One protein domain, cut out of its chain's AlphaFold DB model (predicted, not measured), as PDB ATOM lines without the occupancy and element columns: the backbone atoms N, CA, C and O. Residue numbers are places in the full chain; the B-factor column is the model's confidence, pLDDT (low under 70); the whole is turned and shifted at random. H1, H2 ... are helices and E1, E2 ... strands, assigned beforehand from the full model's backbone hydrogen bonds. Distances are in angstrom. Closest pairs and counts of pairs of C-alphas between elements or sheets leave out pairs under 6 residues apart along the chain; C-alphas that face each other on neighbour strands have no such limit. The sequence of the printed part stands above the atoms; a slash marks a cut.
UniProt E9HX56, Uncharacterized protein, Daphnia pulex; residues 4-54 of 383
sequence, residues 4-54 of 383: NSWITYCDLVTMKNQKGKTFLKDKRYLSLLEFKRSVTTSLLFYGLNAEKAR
ATOM      1  N   ASN A   4     146.996 297.409 157.123       87.06
ATOM      2  CA  ASN A   4     147.853 296.719 158.097       87.06
ATOM      3  C   ASN A   4     148.373 297.674 159.187       87.06
ATOM      4  O   ASN A   4     148.326 297.341 160.364       87.06
ATOM      5  N   SER A   5     148.781 298.897 158.819       86.25
ATOM      6  CA  SER A   5     149.242 299.917 159.774       86.25
ATOM      7  C   SER A   5     148.141 300.382 160.736       86.25
ATOM      8  O   SER A   5     148.439 300.747 161.871       86.25
ATOM      9  N   TRP A   6     146.875 300.359 160.304       86.12
ATOM     10  CA  TRP A   6     145.729 300.645 161.170       86.12
ATOM     11  C   TRP A   6     145.406 299.460 162.089       86.12
ATOM     12  O   TRP A   6     145.131 299.681 163.261       86.12
ATOM     13  N   ILE A   7     145.532 298.216 161.609       84.69
ATOM     14  CA  ILE A   7     145.403 297.013 162.456       84.69
ATOM     15  C   ILE A   7     146.441 297.056 163.590       84.69
ATOM     16  O   ILE A   7     146.068 296.965 164.755       84.69
ATOM     17  N   THR A   8     147.717 297.317 163.277       85.19
ATOM     18  CA  THR A   8     148.775 297.466 164.296       85.19
ATOM     19  C   THR A   8     148.490 298.614 165.272       85.19
ATOM     20  O   THR A   8     148.729 298.474 166.469       85.19
ATOM     21  N   TYR A   9     147.937 299.737 164.803       84.94
ATOM     22  CA  TYR A   9     147.481 300.823 165.680       84.94
ATOM     23  C   TYR A   9     146.351 300.367 166.624       84.94
ATOM     24  O   TYR A   9     146.403 300.650 167.822       84.94
ATOM     25  N   CYS A  10     145.370 299.607 166.131       80.50
ATOM     26  CA  CYS A  10     144.290 299.056 166.948       80.50
ATOM     27  C   CYS A  10     144.796 298.046 167.996       80.50
ATOM     28  O   CYS A  10     144.348 298.094 169.144       80.50
ATOM     29  N   ASP A  11     145.762 297.185 167.654       80.75
ATOM     30  CA  ASP A  11     146.415 296.280 168.616       80.75
ATOM     31  C   ASP A  11     147.243 297.036 169.678       80.75
ATOM     32  O   ASP A  11     147.302 296.601 170.824       80.75
ATOM     33  N   LEU A  12     147.843 298.187 169.345       79.25
ATOM     34  CA  LEU A  12     148.593 299.019 170.303       79.25
ATOM     35  C   LEU A  12     147.688 299.845 171.238       79.25
ATOM     36  O   LEU A  12     148.065 300.129 172.379       79.25
ATOM     37  N   VAL A  13     146.501 300.244 170.769       76.00
ATOM     38  CA  VAL A  13     145.524 301.040 171.541       76.00
ATOM     39  C   VAL A  13     144.536 300.158 172.325       76.00
ATOM     40  O   VAL A  13     143.871 300.649 173.241       76.00
ATOM     41  N   THR A  14     144.468 298.851 172.050       71.25
ATOM     42  CA  THR A  14     143.670 297.893 172.836       71.25
ATOM     43  C   THR A  14     144.526 297.065 173.799       71.25
ATOM     44  O   THR A  14     145.460 296.368 173.424       71.25
ATOM     45  N   MET A  15     144.176 297.103 175.083       65.44
ATOM     46  CA  MET A  15     144.760 296.259 176.126       65.44
ATOM     47  C   MET A  15     143.955 294.958 176.223       65.44
ATOM     48  O   MET A  15     142.742 294.996 176.430       65.44
ATOM     49  N   LYS A  16     144.611 293.800 176.114       64.88
ATOM     50  CA  LYS A  16     143.999 292.484 176.373       64.88
ATOM     51  C   LYS A  16     144.180 292.146 177.857       64.88
ATOM     52  O   LYS A  16     145.303 292.175 178.354       64.88
ATOM     53  N   ASN A  17     143.096 291.867 178.586       61.50
ATOM     54  CA  ASN A  17     143.193 291.437 179.986       61.50
ATOM     55  C   ASN A  17     143.543 289.937 180.097       61.50
ATOM     56  O   ASN A  17     143.438 289.189 179.128       61.50
ATOM     57  N   GLN A  18     143.890 289.473 181.302       59.66
ATOM     58  CA  GLN A  18     144.232 288.064 181.584       59.66
ATOM     59  C   GLN A  18     143.096 287.052 181.299       59.66
ATOM     60  O   GLN A  18     143.319 285.849 181.366       59.66
ATOM     61  N   LYS A  19     141.880 287.518 180.982       66.38
ATOM     62  CA  LYS A  19     140.719 286.703 180.580       66.38
ATOM     63  C   LYS A  19     140.356 286.907 179.098       66.38
ATOM     64  O   LYS A  19     139.203 286.724 178.716       66.38
ATOM     65  N   GLY A  20     141.314 287.353 178.279       64.38
ATOM     66  CA  GLY A  20     141.185 287.515 176.825       64.38
ATOM     67  C   GLY A  20     140.320 288.690 176.353       64.38
ATOM     68  O   GLY A  20     140.227 288.920 175.149       64.38
ATOM     69  N   LYS A  21     139.696 289.461 177.255       61.34
ATOM     70  CA  LYS A  21     138.830 290.586 176.872       61.34
ATOM     71  C   LYS A  21     139.666 291.812 176.504       61.34
ATOM     72  O   LYS A  21     140.522 292.238 177.281       61.34
ATOM     73  N   THR A  22     139.400 292.374 175.329       61.72
ATOM     74  CA  THR A  22     139.977 293.630 174.838       61.72
ATOM     75  C   THR A  22     139.277 294.838 175.463       61.72
ATOM     76  O   THR A  22     138.052 294.923 175.487       61.72
ATOM     77  N   PHE A  23     140.066 295.800 175.936       55.50
ATOM     78  CA  PHE A  23     139.609 297.094 176.439       55.50
ATOM     79  C   PHE A  23     140.410 298.209 175.764       55.50
ATOM     80  O   PHE A  23     141.618 298.081 175.571       55.50
ATOM     81  N   LEU A  24     139.761 299.317 175.410       57.88
ATOM     82  CA  LEU A  24     140.451 300.490 174.869       57.88
ATOM     83  C   LEU A  24     141.279 301.179 175.962       57.88
ATOM     84  O   LEU A  24     140.771 301.454 177.049       57.88
ATOM     85  N   LYS A  25     142.554 301.454 175.666       60.28
ATOM     86  CA  LYS A  25     143.514 302.077 176.595       60.28
ATOM     87  C   LYS A  25     143.325 303.593 176.729       60.28
ATOM     88  O   LYS A  25     143.637 304.154 177.773       60.28
ATOM     89  N   ASP A  26     142.808 304.240 175.686       56.16
ATOM     90  CA  ASP A  26     142.389 305.648 175.662       56.16
ATOM     91  C   ASP A  26     140.992 305.737 175.014       56.16
ATOM     92  O   ASP A  26     140.632 304.909 174.175       56.16
ATOM     93  N   LYS A  27     140.196 306.746 175.379       58.25
ATOM     94  CA  LYS A  27     138.820 306.957 174.891       58.25
ATOM     95  C   LYS A  27     138.738 307.394 173.419       58.25
ATOM     96  O   LYS A  27     137.640 307.564 172.899       58.25
ATOM     97  N   ARG A  28     139.877 307.607 172.755       62.28
ATOM     98  CA  ARG A  28     139.986 308.144 171.389       62.28
ATOM     99  C   ARG A  28     140.455 307.070 170.409       62.28
ATOM    100  O   ARG A  28     141.559 307.132 169.875       62.28
ATOM    101  N   TYR A  29     139.598 306.079 170.189       73.81
ATOM    102  CA  TYR A  29     139.744 305.161 169.064       73.81
ATOM    103  C   TYR A  29     139.519 305.926 167.755       73.81
ATOM    104  O   TYR A  29     138.444 306.486 167.556       73.81
ATOM    105  N   LEU A  30     140.518 305.950 166.871       82.44
ATOM    106  CA  LEU A  30     140.378 306.545 165.543       82.44
ATOM    107  C   LEU A  30     139.827 305.514 164.552       82.44
ATOM    108  O   LEU A  30     140.416 304.443 164.357       82.44
ATOM    109  N   SER A  31     138.743 305.867 163.859       86.81
ATOM    110  CA  SER A  31     138.288 305.105 162.692       86.81
ATOM    111  C   SER A  31     139.383 305.039 161.619       86.81
ATOM    112  O   SER A  31     140.281 305.883 161.563       86.81
ATOM    113  N   LEU A  32     139.293 304.072 160.699       84.62
ATOM    114  CA  LEU A  32     140.246 303.946 159.588       84.62
ATOM    115  C   LEU A  32     140.369 305.243 158.760       84.62
ATOM    116  O   LEU A  32     141.439 305.528 158.220       84.62
ATOM    117  N   LEU A  33     139.299 306.043 158.667       88.81
ATOM    118  CA  LEU A  33     139.309 307.333 157.974       88.81
ATOM    119  C   LEU A  33     140.060 308.409 158.772       88.81
ATOM    120  O   LEU A  33     140.869 309.137 158.199       88.81
ATOM    121  N   GLU A  34     139.833 308.501 160.081       87.06
ATOM    122  CA  GLU A  34     140.518 309.466 160.953       87.06
ATOM    123  C   GLU A  34     141.996 309.122 161.138       87.06
ATOM    124  O   GLU A  34     142.835 310.017 161.101       87.06
ATOM    125  N   PHE A  35     142.336 307.835 161.238       90.06
ATOM    126  CA  PHE A  35     143.719 307.362 161.220       90.06
ATOM    127  C   PHE A  35     144.416 307.754 159.909       90.06
ATOM    128  O   PHE A  35     145.473 308.384 159.940       90.06
ATOM    129  N   LYS A  36     143.797 307.474 158.749       90.44
ATOM    130  CA  LYS A  36     144.327 307.899 157.440       90.44
ATOM    131  C   LYS A  36     144.511 309.417 157.361       90.44
ATOM    132  O   LYS A  36     145.560 309.857 156.894       90.44
ATOM    133  N   ARG A  37     143.541 310.210 157.836       90.25
ATOM    134  CA  ARG A  37     143.648 311.681 157.905       90.25
ATOM    135  C   ARG A  37     144.817 312.112 158.792       90.25
ATOM    136  O   ARG A  37     145.672 312.848 158.319       90.25
ATOM    137  N   SER A  38     144.887 311.607 160.023       88.31
ATOM    138  CA  SER A  38     145.932 311.930 161.003       88.31
ATOM    139  C   SER A  38     147.335 311.680 160.445       88.31
ATOM    140  O   SER A  38     148.139 312.606 160.369       88.31
ATOM    141  N   VAL A  39     147.600 310.471 159.933       89.31
ATOM    142  CA  VAL A  39     148.923 310.120 159.393       89.31
ATOM    143  C   VAL A  39     149.252 310.912 158.117       89.31
ATOM    144  O   VAL A  39     150.393 311.334 157.945       89.31
ATOM    145  N   THR A  40     148.269 311.184 157.246       88.44
ATOM    146  CA  THR A  40     148.484 312.026 156.049       88.44
ATOM    147  C   THR A  40     148.858 313.456 156.445       88.44
ATOM    148  O   THR A  40     149.842 313.994 155.945       88.44
ATOM    149  N   THR A  41     148.131 314.052 157.392       86.44
ATOM    150  CA  THR A  41     148.433 315.379 157.946       86.44
ATOM    151  C   THR A  41     149.820 315.418 158.590       86.44
ATOM    152  O   THR A  41     150.578 316.356 158.340       86.44
ATOM    153  N   SER A  42     150.207 314.390 159.354       84.81
ATOM    154  CA  SER A  42     151.551 314.283 159.938       84.81
ATOM    155  C   SER A  42     152.658 314.204 158.881       84.81
ATOM    156  O   SER A  42     153.668 314.891 159.023       84.81
ATOM    157  N   LEU A  43     152.472 313.428 157.804       88.44
ATOM    158  CA  LEU A  43     153.432 313.385 156.693       88.44
ATOM    159  C   LEU A  43     153.540 314.725 155.959       88.44
ATOM    160  O   LEU A  43     154.649 315.140 155.631       88.44
ATOM    161  N   LEU A  44     152.419 315.412 155.723       85.56
ATOM    162  CA  LEU A  44     152.419 316.727 155.075       85.56
ATOM    163  C   LEU A  44     153.154 317.766 155.932       85.56
ATOM    164  O   LEU A  44     154.012 318.475 155.412       85.56
ATOM    165  N   PHE A  45     152.907 317.808 157.245       77.31
ATOM    166  CA  PHE A  45     153.675 318.667 158.154       77.31
ATOM    167  C   PHE A  45     155.168 318.319 158.171       77.31
ATOM    168  O   PHE A  45     155.995 319.230 158.180       77.31
ATOM    169  N   TYR A  46     155.530 317.033 158.147       77.50
ATOM    170  CA  TYR A  46     156.937 316.628 158.113       77.50
ATOM    171  C   TYR A  46     157.616 317.044 156.800       77.50
ATOM    172  O   TYR A  46     158.667 317.678 156.836       77.50
ATOM    173  N   GLY A  47     156.993 316.783 155.645       75.69
ATOM    174  CA  GLY A  47     157.524 317.172 154.334       75.69
ATOM    175  C   GLY A  47     157.695 318.687 154.179       75.69
ATOM    176  O   GLY A  47     158.775 319.151 153.817       75.69
ATOM    177  N   LEU A  48     156.669 319.466 154.542       67.94
ATOM    178  CA  LEU A  48     156.682 320.934 154.447       67.94
ATOM    179  C   LEU A  48     157.679 321.604 155.412       67.94
ATOM    180  O   LEU A  48     158.113 322.729 155.159       67.94
ATOM    181  N   ASN A  49     158.059 320.937 156.506       61.84
ATOM    182  CA  ASN A  49     159.088 321.428 157.427       61.84
ATOM    183  C   ASN A  49     160.492 320.883 157.100       61.84
ATOM    184  O   ASN A  49     161.478 321.579 157.341       61.84
ATOM    185  N   ALA A  50     160.614 319.718 156.456       60.19
ATOM    186  CA  ALA A  50     161.891 319.189 155.965       60.19
ATOM    187  C   ALA A  50     162.516 320.051 154.845       60.19
ATOM    188  O   ALA A  50     163.717 319.965 154.589       60.19
ATOM    189  N   GLU A  51     161.741 320.910 154.174       57.31
ATOM    190  CA  GLU A  51     162.268 321.946 153.266       57.31
ATOM    191  C   GLU A  51     162.743 323.229 153.969       57.31
ATOM    192  O   GLU A  51     163.423 324.046 153.340       57.31
ATOM    193  N   LYS A  52     162.403 323.409 155.252       56.59
ATOM    194  CA  LYS A  52     162.868 324.524 156.092       56.59
ATOM    195  C   LYS A  52     164.127 324.146 156.864       56.59
ATOM    196  O   LYS A  52     165.128 324.828 156.710       56.59
ATOM    197  N   ALA A  53     164.125 323.001 157.554       52.81
ATOM    198  CA  ALA A  53     165.296 322.510 158.294       52.81
ATOM    199  C   ALA A  53     166.555 322.428 157.404       52.81
ATOM    200  O   ALA A  53     167.611 322.956 157.743       52.81
ATOM    201  N   ARG A  54     166.410 321.921 156.165       55.72
ATOM    202  CA  ARG A  54     167.482 321.882 155.144       55.72
ATOM    203  C   ARG A  54     167.982 323.259 154.651       55.72
ATOM    204  O   ARG A  54     168.826 323.295 153.760       55.72
TER     205      ARG A  54
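This is residues 4 to 54 of the 383 residues of an uncharacterized protein of Daphnia pulex (UniProt E9HX56). A tiny strand hairpin, E1 and E2, makes one end, and the long helix H2 reaches to the other; the short helix H1 lies between, crosswise near H2's first residues. Residues 39 to 54 of H2 stick out free. The printed part has 51 residues with H1, E1, E2 and H2 in chain order, an antiparallel sheet E1 - E2, mostly helix, extended, radius of gyration of the C-alphas 15.2 A, spans 51 by 21 by 20 A.

E1, residues 14 to 16, and E2, residues 22 to 24, form an antiparallel hairpin at 146 degrees; N 15 and O 23 are within hydrogen-bond range at 2.8 A. H1, residues 4 to 13, comes closest to E2 at the C-alphas of Val 13 and Leu 24, 6.1 A. H1 and H2, residues 32 to 54, are close but not clearly touching, about perpendicular at 80 degrees; their closest C-alphas, Trp 6 and Leu 32, are 6.6 A apart. E1 and H2 are apart. Every O i to N i+4 pair is within hydrogen-bond range in H1, 17 of 19 in H2.

E1 measures 6.5 A, E2 6.9 A. H1 begins at C-alpha 4 (147.853, 296.719, 158.097) and measures 14.3 A; H2, 32.9 A, ends at C-alpha 54 (167.482, 321.882, 155.144).

The farthest C-alphas, Lys 19 and Arg 54, are 51.0 A apart. The printed part has no cut and no long link. pLDDT is under 70 at residues 15 to 28 and 48 to 54.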